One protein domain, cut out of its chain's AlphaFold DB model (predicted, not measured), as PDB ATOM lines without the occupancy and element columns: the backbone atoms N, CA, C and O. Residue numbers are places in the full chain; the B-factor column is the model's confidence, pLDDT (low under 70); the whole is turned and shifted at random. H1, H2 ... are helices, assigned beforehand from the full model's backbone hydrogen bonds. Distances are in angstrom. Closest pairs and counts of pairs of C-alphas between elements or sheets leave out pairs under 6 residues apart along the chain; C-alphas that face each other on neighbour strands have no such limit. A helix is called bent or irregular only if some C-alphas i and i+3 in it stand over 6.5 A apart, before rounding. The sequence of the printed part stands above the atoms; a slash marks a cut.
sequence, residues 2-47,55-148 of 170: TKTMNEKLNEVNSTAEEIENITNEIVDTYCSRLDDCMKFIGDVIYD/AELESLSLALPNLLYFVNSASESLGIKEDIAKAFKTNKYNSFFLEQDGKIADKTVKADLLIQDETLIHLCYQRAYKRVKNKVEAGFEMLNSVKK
ATOM      1  N   THR A   2     113.972 -14.174  10.398       67.88
ATOM      2  CA  THR A   2     113.720 -12.715  10.339       67.88
ATOM      3  C   THR A   2     112.516 -12.257  11.175       67.88
ATOM      4  O   THR A   2     112.593 -11.244  11.856       67.88
ATOM      5  N   LYS A   3     111.426 -13.038  11.202       70.38
ATOM      6  CA  LYS A   3     110.215 -12.718  11.981       70.38
ATOM      7  C   LYS A   3     110.467 -12.688  13.500       70.38
ATOM      8  O   LYS A   3     110.158 -11.699  14.146       70.38
ATOM      9  N   THR A   4     111.138 -13.710  14.033       82.81
ATOM     10  CA  THR A   4     111.504 -13.818  15.460       82.81
ATOM     11  C   THR A   4     112.525 -12.766  15.898       82.81
ATOM     12  O   THR A   4     112.541 -12.352  17.051       82.81
ATOM     13  N   MET A   5     113.399 -12.328  14.988       85.88
ATOM     14  CA  MET A   5     114.344 -11.245  15.263       85.88
ATOM     15  C   MET A   5     113.633  -9.888  15.338       85.88
ATOM     16  O   MET A   5     113.907  -9.119  16.252       85.88
ATOM     17  N   ASN A   6     112.679  -9.632  14.437       88.50
ATOM     18  CA  ASN A   6     111.868  -8.413  14.462       88.50
ATOM     19  C   ASN A   6     110.967  -8.337  15.702       88.50
ATOM     20  O   ASN A   6     110.831  -7.269  16.285       88.50
ATOM     21  N   GLU A   7     110.390  -9.460  16.137       89.50
ATOM     22  CA  GLU A   7     109.595  -9.527  17.374       89.50
ATOM     23  C   GLU A   7     110.435  -9.125  18.598       89.50
ATOM     24  O   GLU A   7     110.035  -8.238  19.348       89.50
ATOM     25  N   LYS A   8     111.644  -9.684  18.736       88.94
ATOM     26  CA  LYS A   8     112.575  -9.317  19.818       88.94
ATOM     27  C   LYS A   8     113.047  -7.866  19.736       88.94
ATOM     28  O   LYS A   8     113.235  -7.226  20.763       88.94
ATOM     29  N   LEU A   9     113.260  -7.344  18.528       91.94
ATOM     30  CA  LEU A   9     113.650  -5.948  18.334       91.94
ATOM     31  C   LEU A   9     112.540  -4.991  18.785       91.94
ATOM     32  O   LEU A   9     112.822  -3.992  19.439       91.94
ATOM     33  N   ASN A  10     111.286  -5.314  18.468       93.19
ATOM     34  CA  ASN A  10     110.136  -4.515  18.881       93.19
ATOM     35  C   ASN A  10     109.959  -4.513  20.402       93.19
ATOM     36  O   ASN A  10     109.704  -3.458  20.972       93.19
ATOM     37  N   GLU A  11     110.138  -5.664  21.055       90.50
ATOM     38  CA  GLU A  11     110.097  -5.769  22.518       90.50
ATOM     39  C   GLU A  11     111.169  -4.882  23.167       90.50
ATOM     40  O   GLU A  11     110.854  -4.057  24.022       90.50
ATOM     41  N   VAL A  12     112.415  -4.961  22.684       91.50
ATOM     42  CA  VAL A  12     113.512  -4.106  23.168       91.50
ATOM     43  C   VAL A  12     113.192  -2.626  22.987       91.50
ATOM     44  O   VAL A  12     113.396  -1.851  23.916       91.50
ATOM     45  N   ASN A  13     112.699  -2.226  21.813       93.19
ATOM     46  CA  ASN A  13     112.375  -0.826  21.542       93.19
ATOM     47  C   ASN A  13     111.244  -0.319  22.444       93.19
ATOM     48  O   ASN A  13     111.368   0.775  22.983       93.19
ATOM     49  N   SER A  14     110.194  -1.119  22.654       93.31
ATOM     50  CA  SER A  14     109.068  -0.759  23.525       93.31
ATOM     51  C   SER A  14     109.528  -0.561  24.969       93.31
ATOM     52  O   SER A  14     109.264   0.473  25.573       93.31
ATOM     53  N   THR A  15     110.281  -1.516  25.517       90.88
ATOM     54  CA  THR A  15     110.804  -1.407  26.884       90.88
ATOM     55  C   THR A  15     111.808  -0.259  27.014       90.88
ATOM     56  O   THR A  15     111.828   0.440  28.025       90.88
ATOM     57  N   ALA A  16     112.644  -0.032  25.998       93.19
ATOM     58  CA  ALA A  16     113.567   1.097  25.989       93.19
ATOM     59  C   ALA A  16     112.825   2.438  25.981       93.19
ATOM     60  O   ALA A  16     113.232   3.339  26.706       93.19
ATOM     61  N   GLU A  17     111.743   2.562  25.212       95.62
ATOM     62  CA  GLU A  17     110.901   3.760  25.163       95.62
ATOM     63  C   GLU A  17     110.240   4.045  26.518       95.62
ATOM     64  O   GLU A  17     110.278   5.177  26.993       95.62
ATOM     65  N   GLU A  18     109.717   3.024  27.199       93.50
ATOM     66  CA  GLU A  18     109.153   3.172  28.549       93.50
ATOM     67  C   GLU A  18     110.194   3.684  29.556       93.50
ATOM     68  O   GLU A  18     109.948   4.649  30.284       93.50
ATOM     69  N   ILE A  19     111.385   3.079  29.565       94.50
ATOM     70  CA  ILE A  19     112.497   3.507  30.428       94.50
ATOM     71  C   ILE A  19     112.933   4.929  30.078       94.50
ATOM     72  O   ILE A  19     113.226   5.723  30.975       94.50
ATOM     73  N   GLU A  20     112.999   5.254  28.789       96.19
ATOM     74  CA  GLU A  20     113.380   6.571  28.291       96.19
ATOM     75  C   GLU A  20     112.390   7.641  28.755       96.19
ATOM     76  O   GLU A  20     112.819   8.667  29.279       96.19
ATOM     77  N   ASN A  21     111.086   7.373  28.647       96.62
ATOM     78  CA  ASN A  21     110.024   8.277  29.084       96.62
ATOM     79  C   ASN A  21     110.106   8.549  30.589       96.62
ATOM     80  O   ASN A  21     110.203   9.706  30.995       96.62
ATOM     81  N   ILE A  22     110.189   7.498  31.411       96.19
ATOM     82  CA  ILE A  22     110.325   7.640  32.872       96.19
ATOM     83  C   ILE A  22     111.610   8.401  33.222       96.19
ATOM     84  O   ILE A  22     111.617   9.290  34.074       96.19
ATOM     85  N   THR A  23     112.718   8.076  32.554       96.75
ATOM     86  CA  THR A  23     114.000   8.753  32.778       96.75
ATOM     87  C   THR A  23     113.910  10.237  32.420       96.75
ATOM     88  O   THR A  23     114.452  11.064  33.154       96.75
ATOM     89  N   ASN A  24     113.238  10.587  31.323       96.69
ATOM     90  CA  ASN A  24     113.053  11.972  30.895       96.69
ATOM     91  C   ASN A  24     112.198  12.759  31.887       96.69
ATOM     92  O   ASN A  24     112.622  13.832  32.297       96.69
ATOM     93  N   GLU A  25     111.089  12.201  32.374       96.75
ATOM     94  CA  GLU A  25     110.265  12.849  33.405       96.75
ATOM     95  C   GLU A  25     111.073  13.170  34.676       96.75
ATOM     96  O   GLU A  25     110.986  14.273  35.232       96.75
ATOM     97  N   ILE A  26     111.916  12.228  35.115       96.06
ATOM     98  CA  ILE A  26     112.809  12.433  36.262       96.06
ATOM     99  C   ILE A  26     113.811  13.556  35.967       96.06
ATOM    100  O   ILE A  26     114.013  14.430  36.809       96.06
ATOM    101  N   VAL A  27     114.456  13.542  34.798       96.75
ATOM    102  CA  VAL A  27     115.472  14.540  34.429       96.75
ATOM    103  C   VAL A  27     114.851  15.930  34.278       96.75
ATOM    104  O   VAL A  27     115.394  16.889  34.824       96.75
ATOM    105  N   ASP A  28     113.706  16.050  33.612       96.38
ATOM    106  CA  ASP A  28     113.033  17.324  33.331       96.38
ATOM    107  C   ASP A  28     112.587  18.041  34.608       96.38
ATOM    108  O   ASP A  28     112.673  19.272  34.699       96.38
ATOM    109  N   THR A  29     112.215  17.269  35.637       95.44
ATOM    110  CA  THR A  29     111.896  17.784  36.977       95.44
ATOM    111  C   THR A  29     113.028  18.646  37.547       95.44
ATOM    112  O   THR A  29     112.770  19.626  38.246       95.44
ATOM    113  N   TYR A  30     114.284  18.315  37.234       94.31
ATOM    114  CA  TYR A  30     115.455  19.017  37.758       94.31
ATOM    115  C   TYR A  30     116.134  19.918  36.723       94.31
ATOM    116  O   TYR A  30     116.667  20.966  37.084       94.31
ATOM    117  N   CYS A  31     116.136  19.527  35.448       96.81
ATOM    118  CA  CYS A  31     116.966  20.141  34.415       96.81
ATOM    119  C   CYS A  31     116.224  21.092  33.474       96.81
ATOM    120  O   CYS A  31     116.907  21.844  32.786       96.81
ATOM    121  N   SER A  32     114.887  21.127  33.465       96.19
ATOM    122  CA  SER A  32     114.097  21.947  32.523       96.19
ATOM    123  C   SER A  32     114.589  23.392  32.412       96.19
ATOM    124  O   SER A  32     114.896  23.869  31.324       96.19
ATOM    125  N   ARG A  33     114.794  24.072  33.545       96.50
ATOM    126  CA  ARG A  33     115.287  25.462  33.557       96.50
ATOM    127  C   ARG A  33     116.707  25.623  33.005       96.50
ATOM    128  O   ARG A  33     117.020  26.661  32.428       96.50
ATOM    129  N   LEU A  34     117.578  24.638  33.226       97.50
ATOM    130  CA  LEU A  34     118.920  24.633  32.644       97.50
ATOM    131  C   LEU A  34     118.835  24.380  31.137       97.50
ATOM    132  O   LEU A  34     119.499  25.074  30.377       97.50
ATOM    133  N   ASP A  35     117.992  23.447  30.708       97.44
ATOM    134  CA  ASP A  35     117.789  23.130  29.297       97.44
ATOM    135  C   ASP A  35     117.212  24.313  28.522       97.44
ATOM    136  O   ASP A  35     117.681  24.600  27.426       97.44
ATOM    137  N   ASP A  36     116.263  25.045  29.100       96.69
ATOM    138  CA  ASP A  36     115.710  26.256  28.490       96.69
ATOM    139  C   ASP A  36     116.769  27.357  28.361       96.69
ATOM    140  O   ASP A  36     116.865  28.007  27.322       96.69
ATOM    141  N   CYS A  37     117.629  27.516  29.373       96.00
ATOM    142  CA  CYS A  37     118.771  28.430  29.306       96.00
ATOM    143  C   CYS A  37     119.755  28.022  28.195       96.00
ATOM    144  O   CYS A  37     120.184  28.857  27.400       96.00
ATOM    145  N   MET A  38     120.081  26.731  28.092       96.12
ATOM    146  CA  MET A  38     120.981  26.208  27.061       96.12
ATOM    147  C   MET A  38     120.393  26.348  25.649       96.12
ATOM    148  O   MET A  38     121.128  26.691  24.724       96.12
ATOM    149  N   LYS A  39     119.081  26.126  25.480       95.19
ATOM    150  CA  LYS A  39     118.367  26.352  24.213       95.19
ATOM    151  C   LYS A  39     118.400  27.822  23.815       95.19
ATOM    152  O   LYS A  39     118.807  28.113  22.701       95.19
ATOM    153  N   PHE A  40     118.087  28.731  24.742       92.94
ATOM    154  CA  PHE A  40     118.170  30.173  24.497       92.94
ATOM    155  C   PHE A  40     119.562  30.587  24.003       92.94
ATOM    156  O   PHE A  40     119.681  31.291  23.005       92.94
ATOM    157  N   ILE A  41     120.627  30.109  24.657       92.75
ATOM    158  CA  ILE A  41     121.999  30.381  24.208       92.75
ATOM    159  C   ILE A  41     122.219  29.860  22.781       92.75
ATOM    160  O   ILE A  41     122.795  30.566  21.957       92.75
ATOM    161  N   GLY A  42     121.762  28.640  22.486       91.94
ATOM    162  CA  GLY A  42     121.844  28.057  21.148       91.94
ATOM    163  C   GLY A  42     121.137  28.908  20.093       91.94
ATOM    164  O   GLY A  42     121.740  29.222  19.070       91.94
ATOM    165  N   ASP A  43     119.904  29.332  20.367       91.50
ATOM    166  CA  ASP A  43     119.089  30.121  19.441       91.50
ATOM    167  C   ASP A  43     119.752  31.465  19.100       91.50
ATOM    168  O   ASP A  43     119.817  31.846  17.932       91.50
ATOM    169  N   VAL A  44     120.320  32.154  20.096       89.75
ATOM    170  CA  VAL A  44     120.958  33.466  19.892       89.75
ATOM    171  C   VAL A  44     122.331  33.350  19.213       89.75
ATOM    172  O   VAL A  44     122.724  34.242  18.465       89.75
ATOM    173  N   ILE A  45     123.080  32.258  19.422       86.12
ATOM    174  CA  ILE A  45     124.385  32.060  18.757       86.12
ATOM    175  C   ILE A  45     124.240  31.974  17.231       86.12
ATOM    176  O   ILE A  45     125.147  32.399  16.513       86.12
ATOM    177  N   TYR A  46     123.127  31.432  16.734       83.12
ATOM    178  CA  TYR A  46     122.882  31.273  15.298       83.12
ATOM    179  C   TYR A  46     122.045  32.406  14.681       83.12
ATOM    180  O   TYR A  46     121.835  32.403  13.466       83.12
ATOM    181  N   ASP A  47     121.594  33.386  15.471       88.44
ATOM    182  CA  ASP A  47     120.878  34.557  14.960       88.44
ATOM    183  C   ASP A  47     121.858  35.672  14.552       88.44
ATOM    184  O   ASP A  47     122.247  36.533  15.342       88.44
ATOM    185  N   ALA A  55     124.513  42.755  27.899       92.00
ATOM    186  CA  ALA A  55     123.579  42.590  29.012       92.00
ATOM    187  C   ALA A  55     123.045  41.147  29.126       92.00
ATOM    188  O   ALA A  55     122.861  40.624  30.230       92.00
ATOM    189  N   GLU A  56     122.819  40.476  27.992       93.38
ATOM    190  CA  GLU A  56     122.449  39.057  27.969       93.38
ATOM    191  C   GLU A  56     123.612  38.174  28.420       93.38
ATOM    192  O   GLU A  56     123.409  37.290  29.251       93.38
ATOM    193  N   LEU A  57     124.840  38.428  27.954       93.31
ATOM    194  CA  LEU A  57     126.025  37.694  28.414       93.31
ATOM    195  C   LEU A  57     126.251  37.841  29.925       93.31
ATOM    196  O   LEU A  57     126.544  36.851  30.600       93.31
ATOM    197  N   GLU A  58     126.085  39.045  30.472       93.81
ATOM    198  CA  GLU A  58     126.157  39.301  31.913       93.81
ATOM    199  C   GLU A  58     125.071  38.527  32.667       93.81
ATOM    200  O   GLU A  58     125.373  37.811  33.627       93.81
ATOM    201  N   SER A  59     123.829  38.585  32.183       94.88
ATOM    202  CA  SER A  59     122.703  37.850  32.768       94.88
ATOM    203  C   SER A  59     122.958  36.342  32.773       94.88
ATOM    204  O   SER A  59     122.778  35.686  33.800       94.88
ATOM    205  N   LEU A  60     123.456  35.785  31.667       95.62
ATOM    206  CA  LEU A  60     123.818  34.371  31.559       95.62
ATOM    207  C   LEU A  60     124.975  33.990  32.489       95.62
ATOM    208  O   LEU A  60     124.949  32.913  33.088       95.62
ATOM    209  N   SER A  61     125.965  34.875  32.657       95.06
ATOM    210  CA  SER A  61     127.120  34.646  33.537       95.06
ATOM    211  C   SER A  61     126.735  34.494  35.014       95.06
ATOM    212  O   SER A  61     127.472  33.859  35.770       95.06
ATOM    213  N   LEU A  62     125.565  35.018  35.400       95.06
ATOM    214  CA  LEU A  62     124.966  34.878  36.728       95.06
ATOM    215  C   LEU A  62     123.910  33.764  36.778       95.06
ATOM    216  O   LEU A  62     123.848  33.008  37.749       95.06
ATOM    217  N   ALA A  63     123.095  33.626  35.729       95.81
ATOM    218  CA  ALA A  63     122.015  32.649  35.678       95.81
ATOM    219  C   ALA A  63     122.536  31.207  35.623       95.81
ATOM    220  O   ALA A  63     122.076  30.365  36.396       95.81
ATOM    221  N   LEU A  64     123.520  30.922  34.762       97.19
ATOM    222  CA  LEU A  64     124.104  29.585  34.614       97.19
ATOM    223  C   LEU A  64     124.672  29.021  35.925       97.19
ATOM    224  O   LEU A  64     124.256  27.926  36.295       97.19
ATOM    225  N   PRO A  65     125.565  29.705  36.673       96.94
ATOM    226  CA  PRO A  65     126.093  29.145  37.917       96.94
ATOM    227  C   PRO A  65     125.005  28.930  38.973       96.94
ATOM    228  O   PRO A  65     125.062  27.943  39.703       96.94
ATOM    229  N   ASN A  66     123.995  29.803  39.032       96.75
ATOM    230  CA  ASN A  66     122.862  29.621  39.936       96.75
ATOM    231  C   ASN A  66     122.026  28.384  39.560       96.75
ATOM    232  O   ASN A  66     121.705  27.576  40.426       96.75
ATOM    233  N   LEU A  67     121.711  28.193  38.275       97.75
ATOM    234  CA  LEU A  67     121.010  26.996  37.795       97.75
ATOM    235  C   LEU A  67     121.830  25.729  38.064       97.75
ATOM    236  O   LEU A  67     121.308  24.763  38.615       97.75
ATOM    237  N   LEU A  68     123.124  25.755  37.740       97.62
ATOM    238  CA  LEU A  68     124.039  24.634  37.944       97.62
ATOM    239  C   LEU A  68     124.153  24.235  39.411       97.62
ATOM    240  O   LEU A  68     124.212  23.043  39.695       97.62
ATOM    241  N   TYR A  69     124.125  25.190  40.342       96.31
ATOM    242  CA  TYR A  69     124.113  24.892  41.774       96.31
ATOM    243  C   TYR A  69     122.931  23.985  42.159       96.31
ATOM    244  O   TYR A  69     123.124  22.946  42.792       96.31
ATOM    245  N   PHE A  70     121.714  24.332  41.726       95.69
ATOM    246  CA  PHE A  70     120.519  23.543  42.038       95.69
ATOM    247  C   PHE A  70     120.496  22.197  41.308       95.69
ATOM    248  O   PHE A  70     120.180  21.177  41.921       95.69
ATOM    249  N   VAL A  71     120.877  22.165  40.028       96.62
ATOM    250  CA  VAL A  71     120.920  20.916  39.249       96.62
ATOM    251  C   VAL A  71     121.980  19.956  39.801       96.62
ATOM    252  O   VAL A  71     121.729  18.759  39.916       96.62
ATOM    253  N   ASN A  72     123.138  20.465  40.226       94.94
ATOM    254  CA  ASN A  72     124.181  19.651  40.849       94.94
ATOM    255  C   ASN A  72     123.752  19.108  42.225       94.94
ATOM    256  O   ASN A  72     124.076  17.980  42.587       94.94
ATOM    257  N   SER A  73     122.959  19.866  42.989       93.00
ATOM    258  CA  SER A  73     122.340  19.326  44.206       93.00
ATOM    259  C   SER A  73     121.330  18.215  43.891       93.00
ATOM    260  O   SER A  73     121.218  17.255  44.655       93.00
ATOM    261  N   ALA A  74     120.614  18.311  42.768       90.38
ATOM    262  CA  ALA A  74     119.692  17.270  42.330       90.38
ATOM    263  C   ALA A  74     120.405  15.975  41.910       90.38
ATOM    264  O   ALA A  74     119.886  14.894  42.194       90.38
ATOM    265  N   SER A  75     121.602  16.044  41.305       90.94
ATOM    266  CA  SER A  75     122.365  14.828  40.980       90.94
ATOM    267  C   SER A  75     122.726  14.008  42.217       90.94
ATOM    268  O   SER A  75     122.617  12.788  42.165       90.94
ATOM    269  N   GLU A  76     123.057  14.641  43.344       92.62
ATOM    270  CA  GLU A  76     123.296  13.923  44.608       92.62
ATOM    271  C   GLU A  76     122.030  13.198  45.092       92.62
ATOM    272  O   GLU A  76     122.070  12.027  45.472       92.62
ATOM    273  N   SER A  77     120.869  13.857  45.006       93.88
ATOM    274  CA  SER A  77     119.587  13.236  45.366       93.88
ATOM    275  C   SER A  77     119.253  12.028  44.483       93.88
ATOM    276  O   SER A  77     118.759  11.013  44.979       93.88
ATOM    277  N   LEU A  78     119.548  12.110  43.182       96.25
ATOM    278  CA  LEU A  78     119.374  10.998  42.247       96.25
ATOM    279  C   LEU A  78     120.358   9.855  42.508       96.25
ATOM    280  O   LEU A  78     119.940   8.703  42.438       96.25
ATOM    281  N   GLY A  79     121.608  10.154  42.870       96.69
ATOM    282  CA  GLY A  79     122.592   9.142  43.269       96.69
ATOM    283  C   GLY A  79     122.128   8.341  44.489       96.69
ATOM    284  O   GLY A  79     122.139   7.114  44.470       96.69
ATOM    285  N   ILE A  80     121.574   9.016  45.504       97.38
ATOM    286  CA  ILE A  80     120.980   8.340  46.671       97.38
ATOM    287  C   ILE A  80     119.822   7.422  46.249       97.38
ATOM    288  O   ILE A  80     119.700   6.297  46.734       97.38
ATOM    289  N   LYS A  81     118.953   7.885  45.341       97.38
ATOM    290  CA  LYS A  81     117.835   7.076  44.829       97.38
ATOM    291  C   LYS A  81     118.322   5.871  44.012       97.38
ATOM    292  O   LYS A  81     117.738   4.797  44.155       97.38
ATOM    293  N   GLU A  82     119.383   6.017  43.217       97.88
ATOM    294  CA  GLU A  82     120.043   4.907  42.513       97.88
ATOM    295  C   GLU A  82     120.560   3.860  43.509       97.88
ATOM    296  O   GLU A  82     120.234   2.677  43.377       97.88
ATOM    297  N   ASP A  83     121.299   4.287  44.535       98.06
ATOM    298  CA  ASP A  83     121.868   3.397  45.552       98.06
ATOM    299  C   ASP A  83     120.782   2.625  46.309       98.06
ATOM    300  O   ASP A  83     120.885   1.410  46.511       98.06
ATOM    301  N   ILE A  84     119.693   3.307  46.675       97.81
ATOM    302  CA  ILE A  84     118.532   2.687  47.320       97.81
ATOM    303  C   ILE A  84     117.851   1.686  46.375       97.81
ATOM    304  O   ILE A  84     117.553   0.565  46.790       97.81
ATOM    305  N   ALA A  85     117.635   2.041  45.104       97.56
ATOM    306  CA  ALA A  85     117.037   1.133  44.123       97.56
ATOM    307  C   ALA A  85     117.903  -0.123  43.915       97.56
ATOM    308  O   ALA A  85     117.389  -1.243  43.865       97.56
ATOM    309  N   LYS A  86     119.230   0.042  43.879       97.94
ATOM    310  CA  LYS A  86     120.196  -1.059  43.799       97.94
ATOM    311  C   LYS A  86     120.143  -1.964  45.029       97.94
ATOM    312  O   LYS A  86     120.185  -3.193  44.895       97.94
ATOM    313  N   ALA A  87     120.041  -1.377  46.220       97.75
ATOM    314  CA  ALA A  87     119.905  -2.120  47.467       97.75
ATOM    315  C   ALA A  87     118.587  -2.908  47.507       97.75
ATOM    316  O   ALA A  87     118.607  -4.103  47.802       97.75
ATOM    317  N   PHE A  88     117.462  -2.290  47.132       96.19
ATOM    318  CA  PHE A  88     116.168  -2.975  47.050       96.19
ATOM    319  C   PHE A  88     116.191  -4.140  46.067       96.19
ATOM    320  O   PHE A  88     115.806  -5.249  46.440       96.19
ATOM    321  N   LYS A  89     116.722  -3.925  44.856       96.69
ATOM    322  CA  LYS A  89     116.924  -4.986  43.864       96.69
ATOM    323  C   LYS A  89     117.715  -6.159  44.452       96.69
ATOM    324  O   LYS A  89     117.308  -7.311  44.322       96.69
ATOM    325  N   THR A  90     118.839  -5.869  45.105       96.38
ATOM    326  CA  THR A  90     119.733  -6.892  45.670       96.38
ATOM    327  C   THR A  90     119.058  -7.668  46.801       96.38
ATOM    328  O   THR A  90     119.137  -8.894  46.847       96.38
ATOM    329  N   ASN A  91     118.353  -6.970  47.690       94.81
ATOM    330  CA  ASN A  91     117.629  -7.596  48.791       94.81
ATOM    331  C   ASN A  91     116.516  -8.508  48.277       94.81
ATOM    332  O   ASN A  91     116.425  -9.653  48.707       94.81
ATOM    333  N   LYS A  92     115.719  -8.031  47.313       94.69
ATOM    334  CA  LYS A  92     114.621  -8.809  46.733       94.69
ATOM    335  C   LYS A  92     115.132 -10.044  45.986       94.69
ATOM    336  O   LYS A  92     114.579 -11.126  46.158       94.69
ATOM    337  N   TYR A  93     116.234  -9.906  45.239       95.81
ATOM    338  CA  TYR A  93     116.910 -11.042  44.607       95.81
ATOM    339  C   TYR A  93     117.315 -12.089  45.641       95.81
ATOM    340  O   TYR A  93     116.997 -13.263  45.481       95.81
ATOM    341  N   ASN A  94     117.985 -11.667  46.718       94.69
ATOM    342  CA  ASN A  94     118.447 -12.578  47.760       94.69
ATOM    343  C   ASN A  94     117.278 -13.284  48.455       94.69
ATOM    344  O   ASN A  94     117.352 -14.492  48.666       94.69
ATOM    345  N   SER A  95     116.197 -12.564  48.769       93.75
ATOM    346  CA  SER A  95     114.982 -13.147  49.346       93.75
ATOM    347  C   SER A  95     114.396 -14.228  48.440       93.75
ATOM    348  O   SER A  95     114.281 -15.376  48.865       93.75
ATOM    349  N   PHE A  96     114.132 -13.912  47.167       92.19
ATOM    350  CA  PHE A  96     113.591 -14.902  46.236       92.19
ATOM    351  C   PHE A  96     114.549 -16.064  46.013       92.19
ATOM    352  O   PHE A  96     114.126 -17.215  46.037       92.19
ATOM    353  N   PHE A  97     115.844 -15.790  45.849       91.94
ATOM    354  CA  PHE A  97     116.844 -16.833  45.692       91.94
ATOM    355  C   PHE A  97     116.847 -17.781  46.893       91.94
ATOM    356  O   PHE A  97     116.931 -18.989  46.706       91.94
ATOM    357  N   LEU A  98     116.734 -17.289  48.127       92.62
ATOM    358  CA  LEU A  98     116.693 -18.152  49.309       92.62
ATOM    359  C   LEU A  98     115.404 -18.982  49.383       92.62
ATOM    360  O   LEU A  98     115.484 -20.153  49.745       92.62
ATOM    361  N   GLU A  99     114.269 -18.418  48.970       91.25
ATOM    362  CA  GLU A  99     112.949 -19.068  48.977       91.25
ATOM    363  C   GLU A  99     112.754 -20.131  47.883       91.25
ATOM    364  O   GLU A  99     111.902 -21.005  48.026       91.25
ATOM    365  N   GLN A 100     113.511 -20.086  46.781       89.06
ATOM    366  CA  GLN A 100     113.350 -21.060  45.697       89.06
ATOM    367  C   GLN A 100     113.970 -22.424  46.034       89.06
ATOM    368  O   GLN A 100     115.126 -22.517  46.446       89.06
ATOM    369  N   ASP A 101     113.255 -23.503  45.727       84.88
ATOM    370  CA  ASP A 101     113.797 -24.862  45.746       84.88
ATOM    371  C   ASP A 101     114.466 -25.238  44.417       84.88
ATOM    372  O   ASP A 101     114.101 -24.754  43.338       84.88
ATOM    373  N   GLY A 102     115.430 -26.160  44.490       89.25
ATOM    374  CA  GLY A 102     116.109 -26.739  43.330       89.25
ATOM    375  C   GLY A 102     117.607 -26.453  43.282       89.25
ATOM    376  O   GLY A 102     118.233 -26.075  44.277       89.25
ATOM    377  N   LYS A 103     118.213 -26.676  42.111       93.44
ATOM    378  CA  LYS A 103     119.642 -26.420  41.906       93.44
ATOM    379  C   LYS A 103     119.902 -24.918  41.871       93.44
ATOM    380  O   LYS A 103     119.048 -24.143  41.458       93.44
ATOM    381  N   ILE A 104     121.126 -24.524  42.215       90.44
ATOM    382  CA  ILE A 104     121.568 -23.120  42.208       90.44
ATOM    383  C   ILE A 104     121.222 -22.419  40.884       90.44
ATOM    384  O   ILE A 104     120.692 -21.317  40.912       90.44
ATOM    385  N   ALA A 105     121.440 -23.079  39.741       90.50
ATOM    386  CA  ALA A 105     121.127 -22.516  38.427       90.50
ATOM    387  C   ALA A 105     119.629 -22.202  38.248       90.50
ATOM    388  O   ALA A 105     119.280 -21.126  37.769       90.50
ATOM    389  N   ASP A 106     118.747 -23.105  38.683       90.00
ATOM    390  CA  ASP A 106     117.297 -22.912  38.585       90.00
ATOM    391  C   ASP A 106     116.832 -21.784  39.514       90.00
ATOM    392  O   ASP A 106     115.972 -20.981  39.151       90.00
ATOM    393  N   LYS A 107     117.436 -21.696  40.706       92.44
ATOM    394  CA  LYS A 107     117.170 -20.638  41.686       92.44
ATOM    395  C   LYS A 107     117.570 -19.263  41.146       92.44
ATOM    396  O   LYS A 107     116.788 -18.328  41.276       92.44
ATOM    397  N   THR A 108     118.734 -19.154  40.497       91.25
ATOM    398  CA  THR A 108     119.196 -17.914  39.848       91.25
ATOM    399  C   THR A 108     118.216 -17.449  38.779       91.25
ATOM    400  O   THR A 108     117.721 -16.331  38.863       91.25
ATOM    401  N   VAL A 109     117.863 -18.321  37.826       91.12
ATOM    402  CA  VAL A 109     116.962 -17.954  36.720       91.12
ATOM    403  C   VAL A 109     115.604 -17.482  37.242       91.12
ATOM    404  O   VAL A 109     115.079 -16.473  36.780       91.12
ATOM    405  N   LYS A 110     115.035 -18.185  38.228       91.38
ATOM    406  CA  LYS A 110     113.750 -17.802  38.825       91.38
ATOM    407  C   LYS A 110     113.833 -16.478  39.583       91.38
ATOM    408  O   LYS A 110     112.934 -15.657  39.441       91.38
ATOM    409  N   ALA A 111     114.886 -16.267  40.371       91.62
ATOM    410  CA  ALA A 111     115.070 -15.020  41.104       91.62
ATOM    411  C   ALA A 111     115.226 -13.830  40.146       91.62
ATOM    412  O   ALA A 111     114.557 -12.820  40.338       91.62
ATOM    413  N   ASP A 112     116.019 -13.976  39.078       90.94
ATOM    414  CA  ASP A 112     116.207 -12.939  38.054       90.94
ATOM    415  C   ASP A 112     114.900 -12.567  37.340       90.94
ATOM    416  O   ASP A 112     114.640 -11.387  37.103       90.94
ATOM    417  N   LEU A 113     114.044 -13.549  37.039       92.06
ATOM    418  CA  LEU A 113     112.726 -13.297  36.444       92.06
ATOM    419  C   LEU A 113     111.801 -12.500  37.376       92.06
ATOM    420  O   LEU A 113     110.993 -11.710  36.901       92.06
ATOM    421  N   LEU A 114     111.917 -12.680  38.693       92.25
ATOM    422  CA  LEU A 114     111.049 -12.030  39.682       92.25
ATOM    423  C   LEU A 114     111.496 -10.612  40.076       92.25
ATOM    424  O   LEU A 114     110.733  -9.896  40.728       92.25
ATOM    425  N   ILE A 115     112.715 -10.207  39.709       95.50
ATOM    426  CA  ILE A 115     113.282  -8.880  40.021       95.50
ATOM    427  C   ILE A 115     113.424  -7.975  38.790       95.50
ATOM    428  O   ILE A 115     114.228  -7.031  38.793       95.50
ATOM    429  N   GLN A 116     112.715  -8.288  37.702       93.19
ATOM    430  CA  GLN A 116     112.798  -7.515  36.462       93.19
ATOM    431  C   GLN A 116     112.393  -6.058  36.698       93.19
ATOM    432  O   GLN A 116     113.174  -5.163  36.375       93.19
ATOM    433  N   ASP A 117     111.270  -5.821  37.376       92.44
ATOM    434  CA  ASP A 117     110.781  -4.474  37.684       92.44
ATOM    435  C   ASP A 117     111.797  -3.667  38.506       92.44
ATOM    436  O   ASP A 117     112.141  -2.540  38.149       92.44
ATOM    437  N   GLU A 118     112.371  -4.251  39.566       95.62
ATOM    438  CA  GLU A 118     113.415  -3.588  40.362       95.62
ATOM    439  C   GLU A 118     114.667  -3.283  39.538       95.62
ATOM    440  O   GLU A 118     115.333  -2.266  39.750       95.62
ATOM    441  N   THR A 119     114.998  -4.159  38.590       95.25
ATOM    442  CA  THR A 119     116.115  -3.942  37.673       95.25
ATOM    443  C   THR A 119     115.851  -2.760  36.748       95.25
ATOM    444  O   THR A 119     116.763  -1.951  36.549       95.25
ATOM    445  N   LEU A 120     114.626  -2.618  36.239       94.94
ATOM    446  CA  LEU A 120     114.225  -1.489  35.402       94.94
ATOM    447  C   LEU A 120     114.189  -0.177  36.191       94.94
ATOM    448  O   LEU A 120     114.734   0.824  35.728       94.94
ATOM    449  N   ILE A 121     113.645  -0.180  37.411       95.56
ATOM    450  CA  ILE A 121     113.613   1.004  38.287       95.56
ATOM    451  C   ILE A 121     115.033   1.480  38.612       95.56
ATOM    452  O   ILE A 121     115.339   2.667  38.488       95.56
ATOM    453  N   HIS A 122     115.924   0.559  38.993       97.31
ATOM    454  CA  HIS A 122     117.333   0.879  39.214       97.31
ATOM    455  C   HIS A 122     117.978   1.473  37.955       97.31
ATOM    456  O   HIS A 122     118.693   2.470  38.042       97.31
ATOM    457  N   LEU A 123     117.696   0.901  36.779       96.75
ATOM    458  CA  LEU A 123     118.221   1.407  35.516       96.75
ATOM    459  C   LEU A 123     117.725   2.830  35.214       96.75
ATOM    460  O   LEU A 123     118.530   3.655  34.785       96.75
ATOM    461  N   CYS A 124     116.454   3.145  35.481       97.44
ATOM    462  CA  CYS A 124     115.911   4.497  35.309       97.44
ATOM    463  C   CYS A 124     116.689   5.520  36.149       97.44
ATOM    464  O   CYS A 124     117.180   6.514  35.615       97.44
ATOM    465  N   TYR A 125     116.884   5.254  37.447       97.94
ATOM    466  CA  TYR A 125     117.636   6.165  38.321       97.94
ATOM    467  C   TYR A 125     119.109   6.280  37.934       97.94
ATOM    468  O   TYR A 125     119.631   7.393  37.876       97.94
ATOM    469  N   GLN A 126     119.756   5.168  37.583       97.38
ATOM    470  CA  GLN A 126     121.132   5.169  37.092       97.38
ATOM    471  C   GLN A 126     121.291   6.046  35.837       97.38
ATOM    472  O   GLN A 126     122.258   6.802  35.696       97.38
ATOM    473  N   ARG A 127     120.342   5.958  34.896       97.19
ATOM    474  CA  ARG A 127     120.354   6.757  33.661       97.19
ATOM    475  C   ARG A 127     120.046   8.223  33.937       97.19
ATOM    476  O   ARG A 127     120.757   9.076  33.408       97.19
ATOM    477  N   ALA A 128     119.056   8.511  34.780       97.56
ATOM    478  CA  ALA A 128     118.704   9.869  35.178       97.56
ATOM    479  C   ALA A 128     119.889  10.565  35.860       97.56
ATOM    480  O   ALA A 128     120.301  11.635  35.417       97.56
ATOM    481  N   TYR A 129     120.509   9.920  36.856       97.62
ATOM    482  CA  TYR A 129     121.704  10.426  37.534       97.62
ATOM    483  C   TYR A 129     122.818  10.774  36.538       97.62
ATOM    484  O   TYR A 129     123.322  11.901  36.523       97.62
ATOM    485  N   LYS A 130     123.151   9.841  35.634       96.94
ATOM    486  CA  LYS A 130     124.188  10.063  34.618       96.94
ATOM    487  C   LYS A 130     123.847  11.219  33.672       96.94
ATOM    488  O   LYS A 130     124.729  12.005  33.334       96.94
ATOM    489  N   ARG A 131     122.588  11.345  33.242       96.88
ATOM    490  CA  ARG A 131     122.136  12.445  32.371       96.88
ATOM    491  C   ARG A 131     122.256  13.799  33.055       96.88
ATOM    492  O   ARG A 131     122.792  14.721  32.447       96.88
ATOM    493  N   VAL A 132     121.803  13.911  34.305       97.62
ATOM    494  CA  VAL A 132     121.909  15.155  35.080       97.62
ATOM    495  C   VAL A 132     123.374  15.544  35.263       97.62
ATOM    496  O   VAL A 132     123.732  16.684  34.978       97.62
ATOM    497  N   LYS A 133     124.241  14.595  35.634       96.50
ATOM    498  CA  LYS A 133     125.682  14.847  35.770       96.50
ATOM    499  C   LYS A 133     126.303  15.380  34.474       96.50
ATOM    500  O   LYS A 133     126.967  16.412  34.495       96.50
ATOM    501  N   ASN A 134     126.022  14.736  33.342       96.75
ATOM    502  CA  ASN A 134     126.519  15.184  32.040       96.75
ATOM    503  C   ASN A 134     126.021  16.598  31.679       96.75
ATOM    504  O   ASN A 134     126.773  17.392  31.118       96.75
ATOM    505  N   LYS A 135     124.763  16.936  32.002       97.12
ATOM    506  CA  LYS A 135     124.211  18.286  31.781       97.12
ATOM    507  C   LYS A 135     124.908  19.336  32.646       97.12
ATOM    508  O   LYS A 135     125.173  20.432  32.161       97.12
ATOM    509  N   VAL A 136     125.231  19.008  33.898       97.06
ATOM    510  CA  VAL A 136     125.999  19.893  34.789       97.06
ATOM    511  C   VAL A 136     127.394  20.155  34.222       97.06
ATOM    512  O   VAL A 136     127.809  21.310  34.140       97.06
ATOM    513  N   GLU A 137     128.096  19.109  33.779       97.00
ATOM    514  CA  GLU A 137     129.420  19.227  33.153       97.00
ATOM    515  C   GLU A 137     129.370  20.128  31.907       97.00
ATOM    516  O   GLU A 137     130.091  21.125  31.833       97.00
ATOM    517  N   ALA A 138     128.439  19.860  30.984       97.25
ATOM    518  CA  ALA A 138     128.244  20.675  29.785       97.25
ATOM    519  C   ALA A 138     127.855  22.129  30.109       97.25
ATOM    520  O   ALA A 138     128.313  23.070  29.458       97.25
ATOM    521  N   GLY A 139     127.036  22.350  31.139       97.50
ATOM    522  CA  GLY A 139     126.665  23.698  31.557       97.50
ATOM    523  C   GLY A 139     127.834  24.472  32.180       97.50
ATOM    524  O   GLY A 139     127.943  25.681  31.962       97.50
ATOM    525  N   PHE A 140     128.762  23.810  32.882       97.75
ATOM    526  CA  PHE A 140     130.010  24.448  33.321       97.75
ATOM    527  C   PHE A 140     130.908  24.835  32.139       97.75
ATOM    528  O   PHE A 140     131.493  25.923  32.144       97.75
ATOM    529  N   GLU A 141     131.000  23.994  31.107       97.62
ATOM    530  CA  GLU A 141     131.710  24.334  29.866       97.62
ATOM    531  C   GLU A 141     131.079  25.542  29.162       97.62
ATOM    532  O   GLU A 141     131.791  26.454  28.717       97.62
ATOM    533  N   MET A 142     129.744  25.607  29.134       97.06
ATOM    534  CA  MET A 142     129.018  26.752  28.592       97.06
ATOM    535  C   MET A 142     129.285  28.026  29.399       97.06
ATOM    536  O   MET A 142     129.643  29.051  28.822       97.06
ATOM    537  N   LEU A 143     129.211  27.966  30.731       97.38
ATOM    538  CA  LEU A 143     129.534  29.100  31.602       97.38
ATOM    539  C   LEU A 143     130.954  29.626  31.349       97.38
ATOM    540  O   LEU A 143     131.173  30.838  31.284       97.38
ATOM    541  N   ASN A 144     131.927  28.730  31.185       97.19
ATOM    542  CA  ASN A 144     133.300  29.114  30.865       97.19
ATOM    543  C   ASN A 144     133.402  29.791  29.493       97.19
ATOM    544  O   ASN A 144     134.171  30.739  29.330       97.19
ATOM    545  N   SER A 145     132.620  29.336  28.518       95.69
ATOM    546  CA  SER A 145     132.549  29.940  27.185       95.69
ATOM    547  C   SER A 145     131.929  31.340  27.233       95.69
ATOM    548  O   SER A 145     132.535  32.285  26.727       95.69
ATOM    549  N   VAL A 146     130.807  31.509  27.938       95.31
ATOM    550  CA  VAL A 146     130.154  32.811  28.166       95.31
ATOM    551  C   VAL A 146     131.121  33.804  28.819       95.31
ATOM    552  O   VAL A 146     131.308  34.909  28.311       95.31
ATOM    553  N   LYS A 147     131.817  33.397  29.891       95.25
ATOM    554  CA  LYS A 147     132.812  34.245  30.572       95.25
ATOM    555  C   LYS A 147     133.942  34.687  29.640       95.25
ATOM    556  O   LYS A 147     134.334  35.849  29.676       95.25
ATOM    557  N   LYS A 148     134.453  33.785  28.792       95.62
ATOM    558  CA  LYS A 148     135.511  34.108  27.818       95.62
ATOM    559  C   LYS A 148     135.048  35.142  26.796       95.62
ATOM    560  O   LYS A 148     135.796  36.075  26.512       95.62
TER     561      LYS A 148
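What this domain is: This is residues 2 to 47 and 55 to 148 of the 170 residues of an uncharacterized protein of Clostridiaceae bacterium (UniProt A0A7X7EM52). Two long helices, H2 and H4, run side by side in opposite directions as a long two-helix slab, and the bent helix H1 meets this pair around its bend like a V, with the beginning of its first arm, residues 2 to 14, sticking out free. The short helix H3 sits in the turn between the two long helices, packed on residues 93 to 97 of H2. The printed part has 140 residues with four named helices in the order H1, H2, H3, H4 and no named strand; the class is all helix. The whole is loose, with a radius of gyration of the C-alphas of 20.9 A, and its outline is flat, spanning 71 by 39 by 21 A.

Where its parts are: Find C-alpha 2 at (113.720, -12.715, 10.339), where H1, residues 2 to 45, begins. By its hydrogen bonds it was assigned as one helix, but it is bent: C-alphas 30 and 33 are 7.7 A apart. Its arms are H1a, residues 2 to 30, 42.0 A long, and H1b, residues 33 to 45, 18.6 A long. After the cut, find C-alpha 55 at (123.579, 42.590, 29.012); from there H2 runs 65.7 A to residue 99. H3 covers residues 104 to 114, and H4, residues 116 to 148, runs 48.2 A to C-alpha 148 at (135.511, 34.108, 27.818).

How they stand to each other: Start at H2, the hub, which touches three other helices. H2 and H4 touch at a shallow tilt of 19 degrees, opposite ways; their closest C-alphas, of Ala 85 and His 122, are 4.9 A apart. H1b, H2 and H4 form an up-and-down bundle, each running against the one before it in the chain. H1b touches H2 with residues 33 to 37 alone, at a steep tilt of 45 degrees; the closest C-alphas, of Leu 34 and Leu 67, are 6.0 A apart. H1b and H4 are close but not clearly touching, with the closest C-alphas, of Met 38 and Gly 139, 7.7 A apart. Look next at H1a, whose residues 19 to 30 alone touch H4 at a steep tilt of 56 degrees, the same way; the closest C-alphas, of Thr 23 and Cys 124, are 5.3 A apart. The lines of H1a and H1b are about perpendicular, at 82 degrees. H3 touches H2 at 46 degrees, a steep tilt, with the C-alphas of Phe 97 and Ala 111 closest at 5.2 A. H3 and H4 meet only through their link, and H3 is apart from H1a and H1b. Every O i to N i+4 pair is within hydrogen-bond range in H1b, H3 and H4, against 24 of 25 in H1a and 39 of 41 in H2.

The domain as a whole: Look for the two C-alphas farthest apart, those of Ala 55 and Gly 102, at 71.2 A. Residues 48 to 54 are not printed, and C-alphas 47 and 55 are 16.4 A apart across this cut. The links from H2 to H3 and from H3 to H4 are tight. The mean pLDDT of the printed part is 94.0, and residue 2 alone is under 70.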